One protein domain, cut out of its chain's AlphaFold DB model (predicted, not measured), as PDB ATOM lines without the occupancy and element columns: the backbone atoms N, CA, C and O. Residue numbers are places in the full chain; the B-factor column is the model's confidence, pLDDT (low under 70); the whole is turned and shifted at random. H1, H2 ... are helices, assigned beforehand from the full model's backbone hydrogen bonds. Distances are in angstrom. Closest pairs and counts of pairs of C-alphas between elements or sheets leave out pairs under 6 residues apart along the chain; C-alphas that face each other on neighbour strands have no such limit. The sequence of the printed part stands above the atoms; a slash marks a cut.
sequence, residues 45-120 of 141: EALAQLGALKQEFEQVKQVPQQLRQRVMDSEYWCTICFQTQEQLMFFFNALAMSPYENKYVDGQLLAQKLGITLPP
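This is residues 45 to 120 of the 141 residues of an uncharacterized protein of Snodgrassella alvi (UniProt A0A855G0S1). A long helical arm, H1 and then short H2 past a corner, sticks out with residues 45 to 59, 61 to 67 and 69 to 75 from a small, loose head of two short helices, H3 and H4, and long loops. The 76 printed residues hold four named helices, H1 to H4 in chain order, and no named strand: all helix. The whole is extended, with a radius of gyration of the C-alphas of 21.7 A and spans of 63 by 31 by 19 A; the arm makes much of the length.

Find C-alpha 45 at (-9.872, 70.931, 43.190); from there H1, residues 45 to 62, runs 25.9 A. H2 is residues 65 to 72, 10.8 A; H3, 85 to 94, 14.1 A; H4, 107 to 113, 9.8 A, ending at (-30.922, 39.779, 89.805).

H1 and H2 meet only through their tight link. H3 is apart from H4. Every O i to N i+4 pair is within hydrogen-bond range in H1, H3 and H4, and 3 of 4 in H2.

The C-alphas of Glu 45 and Ala 94, the farthest apart, are 63.4 A apart. Residues 73 to 84 and 95 to 106 are long links. The printed part has no cut; pLDDT is under 70 at 60 to 75 and 99 to 103.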
ATOM      1  N   GLU A  45     -10.260  71.440  41.869       82.12
ATOM      2  CA  GLU A  45      -9.872  70.931  43.190       82.12
ATOM      3  C   GLU A  45     -11.106  70.492  43.997       82.12
ATOM      4  O   GLU A  45     -11.104  69.399  44.561       82.12
ATOM      5  N   ALA A  46     -12.200  71.257  43.951       85.12
ATOM      6  CA  ALA A  46     -13.473  70.886  44.567       85.12
ATOM      7  C   ALA A  46     -14.070  69.611  43.944       85.12
ATOM      8  O   ALA A  46     -14.502  68.709  44.661       85.12
ATOM      9  N   LEU A  47     -14.045  69.482  42.613       89.56
ATOM     10  CA  LEU A  47     -14.490  68.268  41.922       89.56
ATOM     11  C   LEU A  47     -13.628  67.048  42.276       89.56
ATOM     12  O   LEU A  47     -14.164  65.953  42.435       89.56
ATOM     13  N   ALA A  48     -12.315  67.229  42.433       89.56
ATOM     14  CA  ALA A  48     -11.417  66.160  42.860       89.56
ATOM     15  C   ALA A  48     -11.717  65.708  44.298       89.56
ATOM     16  O   ALA A  48     -11.801  64.508  44.556       89.56
ATOM     17  N   GLN A  49     -11.955  66.652  45.212       88.19
ATOM     18  CA  GLN A  49     -12.335  66.357  46.596       88.19
ATOM     19  C   GLN A  49     -13.687  65.637  46.681       88.19
ATOM     20  O   GLN A  49     -13.805  64.628  47.371       88.19
ATOM     21  N   LEU A  50     -14.694  66.091  45.927       92.81
ATOM     22  CA  LEU A  50     -15.997  65.420  45.855       92.81
ATOM     23  C   LEU A  50     -15.893  64.020  45.229       92.81
ATOM     24  O   LEU A  50     -16.608  63.104  45.636       92.81
ATOM     25  N   GLY A  51     -14.993  63.836  44.259       92.38
ATOM     26  CA  GLY A  51     -14.691  62.534  43.666       92.38
ATOM     27  C   GLY A  51     -14.062  61.558  44.662       92.38
ATOM     28  O   GLY A  51     -14.498  60.408  44.736       92.38
ATOM     29  N   ALA A  52     -13.096  62.025  45.456       91.81
ATOM     30  CA  ALA A  52     -12.471  61.241  46.522       91.81
ATOM     31  C   ALA A  52     -13.496  60.846  47.596       91.81
ATOM     32  O   ALA A  52     -13.637  59.664  47.905       91.81
ATOM     33  N   LEU A  53     -14.307  61.805  48.054       89.31
ATOM     34  CA  LEU A  53     -15.397  61.561  49.001       89.31
ATOM     35  C   LEU A  53     -16.371  60.496  48.468       89.31
ATOM     36  O   LEU A  53     -16.725  59.546  49.164       89.31
ATOM     37  N   LYS A  54     -16.783  60.613  47.200       91.44
ATOM     38  CA  LYS A  54     -17.657  59.625  46.554       91.44
ATOM     39  C   LYS A  54     -17.024  58.232  46.540       91.44
ATOM     40  O   LYS A  54     -17.726  57.259  46.798       91.44
ATOM     41  N   GLN A  55     -15.729  58.120  46.241       89.81
ATOM     42  CA  GLN A  55     -15.030  56.832  46.255       89.81
ATOM     43  C   GLN A  55     -14.986  56.214  47.651       89.81
ATOM     44  O   GLN A  55     -15.229  55.017  47.775       89.81
ATOM     45  N   GLU A  56     -14.746  57.007  48.692       85.25
ATOM     46  CA  GLU A  56     -14.790  56.534  50.078       85.25
ATOM     47  C   GLU A  56     -16.188  56.020  50.448       85.25
ATOM     48  O   GLU A  56     -16.321  54.919  50.980       85.25
ATOM     49  N   PHE A  57     -17.254  56.736  50.073       84.62
ATOM     50  CA  PHE A  57     -18.625  56.259  50.288       84.62
ATOM     51  C   PHE A  57     -18.932  54.960  49.534       84.62
ATOM     52  O   PHE A  57     -19.604  54.083  50.077       84.62
ATOM     53  N   GLU A  58     -18.446  54.800  48.302       84.19
ATOM     54  CA  GLU A  58     -18.596  53.548  47.552       84.19
ATOM     55  C   GLU A  58     -17.789  52.398  48.179       84.19
ATOM     56  O   GLU A  58     -18.273  51.268  48.233       84.19
ATOM     57  N   GLN A  59     -16.607  52.667  48.741       75.94
ATOM     58  CA  GLN A  59     -15.837  51.672  49.497       75.94
ATOM     59  C   GLN A  59     -16.549  51.270  50.795       75.94
ATOM     60  O   GLN A  59     -16.644  50.086  51.113       75.94
ATOM     61  N   VAL A  60     -17.155  52.223  51.504       69.19
ATOM     62  CA  VAL A  60     -17.992  51.937  52.680       69.19
ATOM     63  C   VAL A  60     -19.259  51.166  52.287       69.19
ATOM     64  O   VAL A  60     -19.722  50.302  53.032       69.19
ATOM     65  N   LYS A  61     -19.801  51.377  51.080       66.44
ATOM     66  CA  LYS A  61     -20.878  50.536  50.531       66.44
ATOM     67  C   LYS A  61     -20.430  49.118  50.170       66.44
ATOM     68  O   LYS A  61     -21.296  48.257  50.021       66.44
ATOM     69  N   GLN A  62     -19.134  48.858  50.043       65.19
ATOM     70  CA  GLN A  62     -18.586  47.514  49.829       65.19
ATOM     71  C   GLN A  62     -18.363  46.773  51.153       65.19
ATOM     72  O   GLN A  62     -18.198  45.554  51.149       65.19
ATOM     73  N   VAL A  63     -18.434  47.473  52.297       63.97
ATOM     74  CA  VAL A  63     -18.494  46.824  53.612       63.97
ATOM     75  C   VAL A  63     -19.686  45.860  53.595       63.97
ATOM     76  O   VAL A  63     -20.809  46.296  53.281       63.97
ATOM     77  N   PRO A  64     -19.471  44.564  53.904       60.19
ATOM     78  CA  PRO A  64     -20.503  43.543  53.825       60.19
ATOM     79  C   PRO A  64     -21.799  44.036  54.463       60.19
ATOM     80  O   PRO A  64     -21.790  44.542  55.583       60.19
ATOM     81  N   GLN A  65     -22.922  43.899  53.757       57.69
ATOM     82  CA  GLN A  65     -24.246  44.312  54.243       57.69
ATOM     83  C   GLN A  65     -24.545  43.743  55.643       57.69
ATOM     84  O   GLN A  65     -25.149  44.410  56.476       57.69
ATOM     85  N   GLN A  66     -23.995  42.559  55.929       54.50
ATOM     86  CA  GLN A  66     -24.036  41.901  57.232       54.50
ATOM     87  C   GLN A  66     -23.313  42.659  58.356       54.50
ATOM     88  O   GLN A  66     -23.698  42.510  59.505       54.50
ATOM     89  N   LEU A  67     -22.265  43.436  58.072       55.38
ATOM     90  CA  LEU A  67     -21.611  44.294  59.065       55.38
ATOM     91  C   LEU A  67     -22.387  45.604  59.259       55.38
ATOM     92  O   LEU A  67     -22.481  46.084  60.380       55.38
ATOM     93  N   ARG A  68     -23.004  46.144  58.196       52.78
ATOM     94  CA  ARG A  68     -23.826  47.368  58.269       52.78
ATOM     95  C   ARG A  68     -25.152  47.179  59.006       52.78
ATOM     96  O   ARG A  68     -25.475  48.023  59.829       52.78
ATOM     97  N   GLN A  69     -25.875  46.081  58.768       51.25
ATOM     98  CA  GLN A  69     -27.101  45.760  59.523       51.25
ATOM     99  C   GLN A  69     -26.826  45.686  61.030       51.25
ATOM    100  O   GLN A  69     -27.540  46.259  61.836       51.25
ATOM    101  N   ARG A  70     -25.715  45.057  61.411       52.00
ATOM    102  CA  ARG A  70     -25.446  44.730  62.812       52.00
ATOM    103  C   ARG A  70     -24.880  45.875  63.667       52.00
ATOM    104  O   ARG A  70     -24.829  45.742  64.883       52.00
ATOM    105  N   VAL A  71     -24.402  46.957  63.047       53.09
ATOM    106  CA  VAL A  71     -23.907  48.166  63.746       53.09
ATOM    107  C   VAL A  71     -25.006  49.226  63.883       53.09
ATOM    108  O   VAL A  71     -24.954  50.044  64.795       53.09
ATOM    109  N   MET A  72     -25.993  49.219  62.983       51.56
ATOM    110  CA  MET A  72     -27.018  50.265  62.875       51.56
ATOM    111  C   MET A  72     -28.351  49.895  63.534       51.56
ATOM    112  O   MET A  72     -29.128  50.798  63.834       51.56
ATOM    113  N   ASP A  73     -28.606  48.611  63.793       47.88
ATOM    114  CA  ASP A  73     -29.840  48.167  64.433       47.88
ATOM    115  C   ASP A  73     -29.589  47.905  65.928       47.88
ATOM    116  O   ASP A  73     -28.876  46.985  66.330       47.88
ATOM    117  N   SER A  74     -30.186  48.720  66.795       55.00
ATOM    118  CA  SER A  74     -30.363  48.409  68.216       55.00
ATOM    119  C   SER A  74     -31.441  47.325  68.353       55.00
ATOM    120  O   SER A  74     -32.563  47.593  68.773       55.00
ATOM    121  N   GLU A  75     -31.122  46.101  67.924       61.19
ATOM    122  CA  GLU A  75     -32.125  45.079  67.584       61.19
ATOM    123  C   GLU A  75     -33.038  44.667  68.757       61.19
ATOM    124  O   GLU A  75     -34.192  44.301  68.532       61.19
ATOM    125  N   TYR A  76     -32.566  44.749  70.009       73.88
ATOM    126  CA  TYR A  76     -33.316  44.252  71.169       73.88
ATOM    127  C   TYR A  76     -33.201  45.201  72.368       73.88
ATOM    128  O   TYR A  76     -32.194  45.209  73.076       73.88
ATOM    129  N   TRP A  77     -34.250  45.988  72.617       78.19
ATOM    130  CA  TRP A  77     -34.377  46.843  73.799       78.19
ATOM    131  C   TRP A  77     -35.739  46.647  74.470       78.19
ATOM    132  O   TRP A  77     -36.745  46.375  73.817       78.19
ATOM    133  N   CYS A  78     -35.769  46.798  75.791       81.31
ATOM    134  CA  CYS A  78     -36.997  46.857  76.571       81.31
ATOM    135  C   CYS A  78     -36.903  48.004  77.576       81.31
ATOM    136  O   CYS A  78     -35.824  48.300  78.091       81.31
ATOM    137  N   THR A  79     -38.033  48.632  77.877       83.94
ATOM    138  CA  THR A  79     -38.130  49.675  78.899       83.94
ATOM    139  C   THR A  79     -39.038  49.217  80.028       83.94
ATOM    140  O   THR A  79     -40.031  48.525  79.811       83.94
ATOM    141  N   ILE A  80     -38.686  49.613  81.249       85.19
ATOM    142  CA  ILE A  80     -39.522  49.433  82.434       85.19
ATOM    143  C   ILE A  80     -40.013  50.823  82.827       85.19
ATOM    144  O   ILE A  80     -39.207  51.721  83.073       85.19
ATOM    145  N   CYS A  81     -41.330  51.002  82.853       88.06
ATOM    146  CA  CYS A  81     -41.962  52.278  83.163       88.06
ATOM    147  C   CYS A  81     -42.581  52.234  84.559       88.06
ATOM    148  O   CYS A  81     -43.241  51.261  84.922       88.06
ATOM    149  N   PHE A  82     -42.418  53.320  85.307       90.75
ATOM    150  CA  PHE A  82     -43.032  53.525  86.616       90.75
ATOM    151  C   PHE A  82     -43.892  54.781  86.573       90.75
ATOM    152  O   PHE A  82     -43.634  55.685  85.778       90.75
ATOM    153  N   GLN A  83     -44.917  54.840  87.420       95.31
ATOM    154  CA  GLN A  83     -45.788  56.014  87.493       95.31
ATOM    155  C   GLN A  83     -45.121  57.159  88.259       95.31
ATOM    156  O   GLN A  83     -45.428  58.321  88.005       95.31
ATOM    157  N   THR A  84     -44.209  56.837  89.184       94.31
ATOM    158  CA  THR A  84     -43.495  57.823  90.003       94.31
ATOM    159  C   THR A  84     -42.009  57.488  90.146       94.31
ATOM    160  O   THR A  84     -41.579  56.349  89.925       94.31
ATOM    161  N   GLN A  85     -41.210  58.484  90.539       90.19
ATOM    162  CA  GLN A  85     -39.775  58.310  90.780       90.19
ATOM    163  C   GLN A  85     -39.507  57.416  91.998       90.19
ATOM    164  O   GLN A  85     -38.562  56.632  91.988       90.19
ATOM    165  N   GLU A  86     -40.346  57.480  93.031       93.31
ATOM    166  CA  GLU A  86     -40.213  56.659  94.237       93.31
ATOM    167  C   GLU A  86     -40.357  55.173  93.907       93.31
ATOM    168  O   GLU A  86     -39.595  54.355  94.417       93.31
ATOM    169  N   GLN A  87     -41.283  54.822  93.007       93.81
ATOM    170  CA  GLN A  87     -41.448  53.448  92.530       93.81
ATOM    171  C   GLN A  87     -40.207  52.959  91.770       93.81
ATOM    172  O   GLN A  87     -39.736  51.848  92.017       93.81
ATOM    173  N   LEU A  88     -39.647  53.801  90.894       90.44
ATOM    174  CA  LEU A  88     -38.404  53.513  90.171       90.44
ATOM    175  C   LEU A  88     -37.239  53.274  91.144       90.44
ATOM    176  O   LEU A  88     -36.515  52.286  91.021       90.44
ATOM    177  N   MET A  89     -37.065  54.158  92.131       89.81
ATOM    178  CA  MET A  89     -35.997  54.040  93.127       89.81
ATOM    179  C   MET A  89     -36.185  52.806  94.011       89.81
ATOM    180  O   MET A  89     -35.224  52.080  94.261       89.81
ATOM    181  N   PHE A  90     -37.415  52.523  94.447       92.38
ATOM    182  CA  PHE A  90     -37.723  51.324  95.222       92.38
ATOM    183  C   PHE A  90     -37.368  50.049  94.448       92.38
ATOM    184  O   PHE A  90     -36.727  49.159  95.005       92.38
ATOM    185  N   PHE A  91     -37.714  49.978  93.160       90.94
ATOM    186  CA  PHE A  91     -37.369  48.849  92.298       90.94
ATOM    187  C   PHE A  91     -35.852  48.636  92.183       90.94
ATOM    188  O   PHE A  91     -35.372  47.518  92.376       90.94
ATOM    189  N   PHE A  92     -35.078  49.696  91.929       89.62
ATOM    190  CA  PHE A  92     -33.616  49.587  91.843       89.62
ATOM    191  C   PHE A  92     -32.970  49.188  93.173       89.62
ATOM    192  O   PHE A  92     -32.095  48.316  93.196       89.62
ATOM    193  N   ASN A  93     -33.451  49.752  94.282       89.69
ATOM    194  CA  ASN A  93     -32.990  49.401  95.623       89.69
ATOM    195  C   ASN A  93     -33.300  47.937  95.962       89.69
ATOM    196  O   ASN A  93     -32.430  47.235  96.473       89.69
ATOM    197  N   ALA A  94     -34.500  47.452  95.626       91.75
ATOM    198  CA  ALA A  94     -34.902  46.063  95.849       91.75
ATOM    199  C   ALA A  94     -34.023  45.070  95.072       91.75
ATOM    200  O   ALA A  94     -33.706  43.994  95.574       91.75
ATOM    201  N   LEU A  95     -33.573  45.445  93.872       89.38
ATOM    202  CA  LEU A  95     -32.648  44.639  93.069       89.38
ATOM    203  C   LEU A  95     -31.177  44.833  93.469       89.38
ATOM    204  O   LEU A  95     -30.288  44.202  92.885       89.38
ATOM    205  N   ALA A  96     -30.893  45.687  94.460       88.12
ATOM    206  CA  ALA A  96     -29.545  46.108  94.831       88.12
ATOM    207  C   ALA A  96     -28.719  46.483  93.587       88.12
ATOM    208  O   ALA A  96     -27.610  45.979  93.371       88.12
ATOM    209  N   MET A  97     -29.324  47.287  92.713       83.00
ATOM    210  CA  MET A  97     -28.695  47.863  91.534       83.00
ATOM    211  C   MET A  97     -28.571  49.362  91.749       83.00
ATOM    212  O   MET A  97     -29.544  50.024  92.099       83.00
ATOM    213  N   SER A  98     -27.373  49.900  91.529       76.50
ATOM    214  CA  SER A  98     -27.205  51.348  91.519       76.50
ATOM    215  C   SER A  98     -27.950  51.911  90.306       76.50
ATOM    216  O   SER A  98     -27.748  51.387  89.202       76.50
ATOM    217  N   PRO A  99     -28.782  52.954  90.464       65.88
ATOM    218  CA  PRO A  99     -29.276  53.730  89.341       65.88
ATOM    219  C   PRO A  99     -28.080  54.497  88.767       65.88
ATOM    220  O   PRO A  99     -27.865  55.665  89.073       65.88
ATOM    221  N   TYR A 100     -27.226  53.823  87.995       57.44
ATOM    222  CA  TYR A 100     -26.209  54.524  87.222       57.44
ATOM    223  C   TYR A 100     -26.925  55.547  86.338       57.44
ATOM    224  O   TYR A 100     -28.000  55.269  85.817       57.44
ATOM    225  N   GLU A 101     -26.313  56.713  86.133       53.78
ATOM    226  CA  GLU A 101     -26.829  57.833  85.322       53.78
ATOM    227  C   GLU A 101     -27.164  57.465  83.859       53.78
ATOM    228  O   GLU A 101     -27.646  58.290  83.082       53.78
ATOM    229  N   ASN A 102     -26.940  56.212  83.466       53.88
ATOM    230  CA  ASN A 102     -27.367  55.680  82.194       53.88
ATOM    231  C   ASN A 102     -28.867  55.377  82.199       53.88
ATOM    232  O   ASN A 102     -29.375  54.593  82.994       53.88
ATOM    233  N   LYS A 103     -29.562  55.912  81.191       66.12
ATOM    234  CA  LYS A 103     -30.978  55.647  80.862       66.12
ATOM    235  C   LYS A 103     -31.296  54.172  80.553       66.12
ATOM    236  O   LYS A 103     -32.419  53.860  80.168       66.12
ATOM    237  N   TYR A 104     -30.317  53.279  80.671       76.12
ATOM    238  CA  TYR A 104     -30.377  51.902  80.216       76.12
ATOM    239  C   TYR A 104     -29.974  50.955  81.340       76.12
ATOM    240  O   TYR A 104     -28.944  51.138  81.988       76.12
ATOM    241  N   VAL A 105     -30.786  49.920  81.530       81.94
ATOM    242  CA  VAL A 105     -30.489  48.800  82.422       81.94
ATOM    243  C   VAL A 105     -29.852  47.693  81.591       81.94
ATOM    244  O   VAL A 105     -30.379  47.331  80.539       81.94
ATOM    245  N   ASP A 106     -28.735  47.138  82.059       81.69
ATOM    246  CA  ASP A 106     -28.160  45.936  81.455       81.69
ATOM    247  C   ASP A 106     -29.106  44.743  81.681       81.69
ATOM    248  O   ASP A 106     -29.330  44.308  82.814       81.69
ATOM    249  N   GLY A 107     -29.662  44.208  80.591       84.94
ATOM    250  CA  GLY A 107     -30.587  43.078  80.625       84.94
ATOM    251  C   GLY A 107     -29.970  41.786  81.173       84.94
ATOM    252  O   GLY A 107     -30.690  40.980  81.762       84.94
ATOM    253  N   GLN A 108     -28.652  41.586  81.044       86.44
ATOM    254  CA  GLN A 108     -27.979  40.419  81.625       86.44
ATOM    255  C   GLN A 108     -27.886  40.535  83.144       86.44
ATOM    256  O   GLN A 108     -28.200  39.580  83.858       86.44
ATOM    257  N   LEU A 109     -27.504  41.717  83.633       86.25
ATOM    258  CA  LEU A 109     -27.473  42.009  85.062       86.25
ATOM    259  C   LEU A 109     -28.879  41.908  85.664       86.25
ATOM    260  O   LEU A 109     -29.059  41.277  86.704       86.25
ATOM    261  N   LEU A 110     -29.887  42.466  84.989       89.50
ATOM    262  CA  LEU A 110     -31.278  42.378  85.425       89.50
ATOM    263  C   LEU A 110     -31.754  40.920  85.511       89.50
ATOM    264  O   LEU A 110     -32.317  40.528  86.531       89.50
ATOM    265  N   ALA A 111     -31.494  40.098  84.488       91.75
ATOM    266  CA  ALA A 111     -31.859  38.682  84.504       91.75
ATOM    267  C   ALA A 111     -31.193  37.930  85.667       91.75
ATOM    268  O   ALA A 111     -31.862  37.175  86.370       91.75
ATOM    269  N   GLN A 112     -29.911  38.204  85.933       91.12
ATOM    270  CA  GLN A 112     -29.201  37.641  87.080       91.12
ATOM    271  C   GLN A 112     -29.866  38.024  88.410       91.12
ATOM    272  O   GLN A 112     -30.070  37.159  89.261       91.12
ATOM    273  N   LYS A 113     -30.241  39.298  88.590       90.81
ATOM    274  CA  LYS A 113     -30.922  39.779  89.805       90.81
ATOM    275  C   LYS A 113     -32.312  39.171  89.991       90.81
ATOM    276  O   LYS A 113     -32.728  38.960  91.124       90.81
ATOM    277  N   LEU A 114     -33.001  38.864  88.895       92.06
ATOM    278  CA  LEU A 114     -34.311  38.208  88.900       92.06
ATOM    279  C   LEU A 114     -34.229  36.673  89.002       92.06
ATOM    280  O   LEU A 114     -35.266  36.017  89.044       92.06
ATOM    281  N   GLY A 115     -33.028  36.083  89.023       94.88
ATOM    282  CA  GLY A 115     -32.850  34.627  89.029       94.88
ATOM    283  C   GLY A 115     -33.247  33.948  87.711       94.88
ATOM    284  O   GLY A 115     -33.521  32.750  87.688       94.88
ATOM    285  N   ILE A 116     -33.290  34.700  86.609       95.62
ATOM    286  CA  ILE A 116     -33.647  34.197  85.281       95.62
ATOM    287  C   ILE A 116     -32.381  33.717  84.576       95.62
ATOM    288  O   ILE A 116     -31.428  34.472  84.377       95.62
ATOM    289  N   THR A 117     -32.385  32.456  84.142       95.06
ATOM    290  CA  THR A 117     -31.303  31.909  83.316       95.06
ATOM    291  C   THR A 117     -31.566  32.242  81.853       95.06
ATOM    292  O   THR A 117     -32.506  31.725  81.252       95.06
ATOM    293  N   LEU A 118     -30.740  33.117  81.279       90.44
ATOM    294  CA  LEU A 118     -30.800  33.434  79.854       90.44
ATOM    295  C   LEU A 118     -30.154  32.310  79.026       90.44
ATOM    296  O   LEU A 118     -29.135  31.755  79.451       90.44
ATOM    297  N   PRO A 119     -30.701  31.978  77.841       90.88
ATOM    298  CA  PRO A 119     -30.060  31.030  76.942       90.88
ATOM    299  C   PRO A 119     -28.698  31.572  76.482       90.88
ATOM    300  O   PRO A 119     -28.545  32.786  76.303       90.88
ATOM    301  N   PRO A 120     -27.699  30.698  76.265       86.06
ATOM    302  CA  PRO A 120     -26.426  31.126  75.712       86.06
ATOM    303  C   PRO A 120     -26.656  31.717  74.318       86.06
ATOM    304  O   PRO A 120     -27.273  31.091  73.457       86.06
TER     305      PRO A 120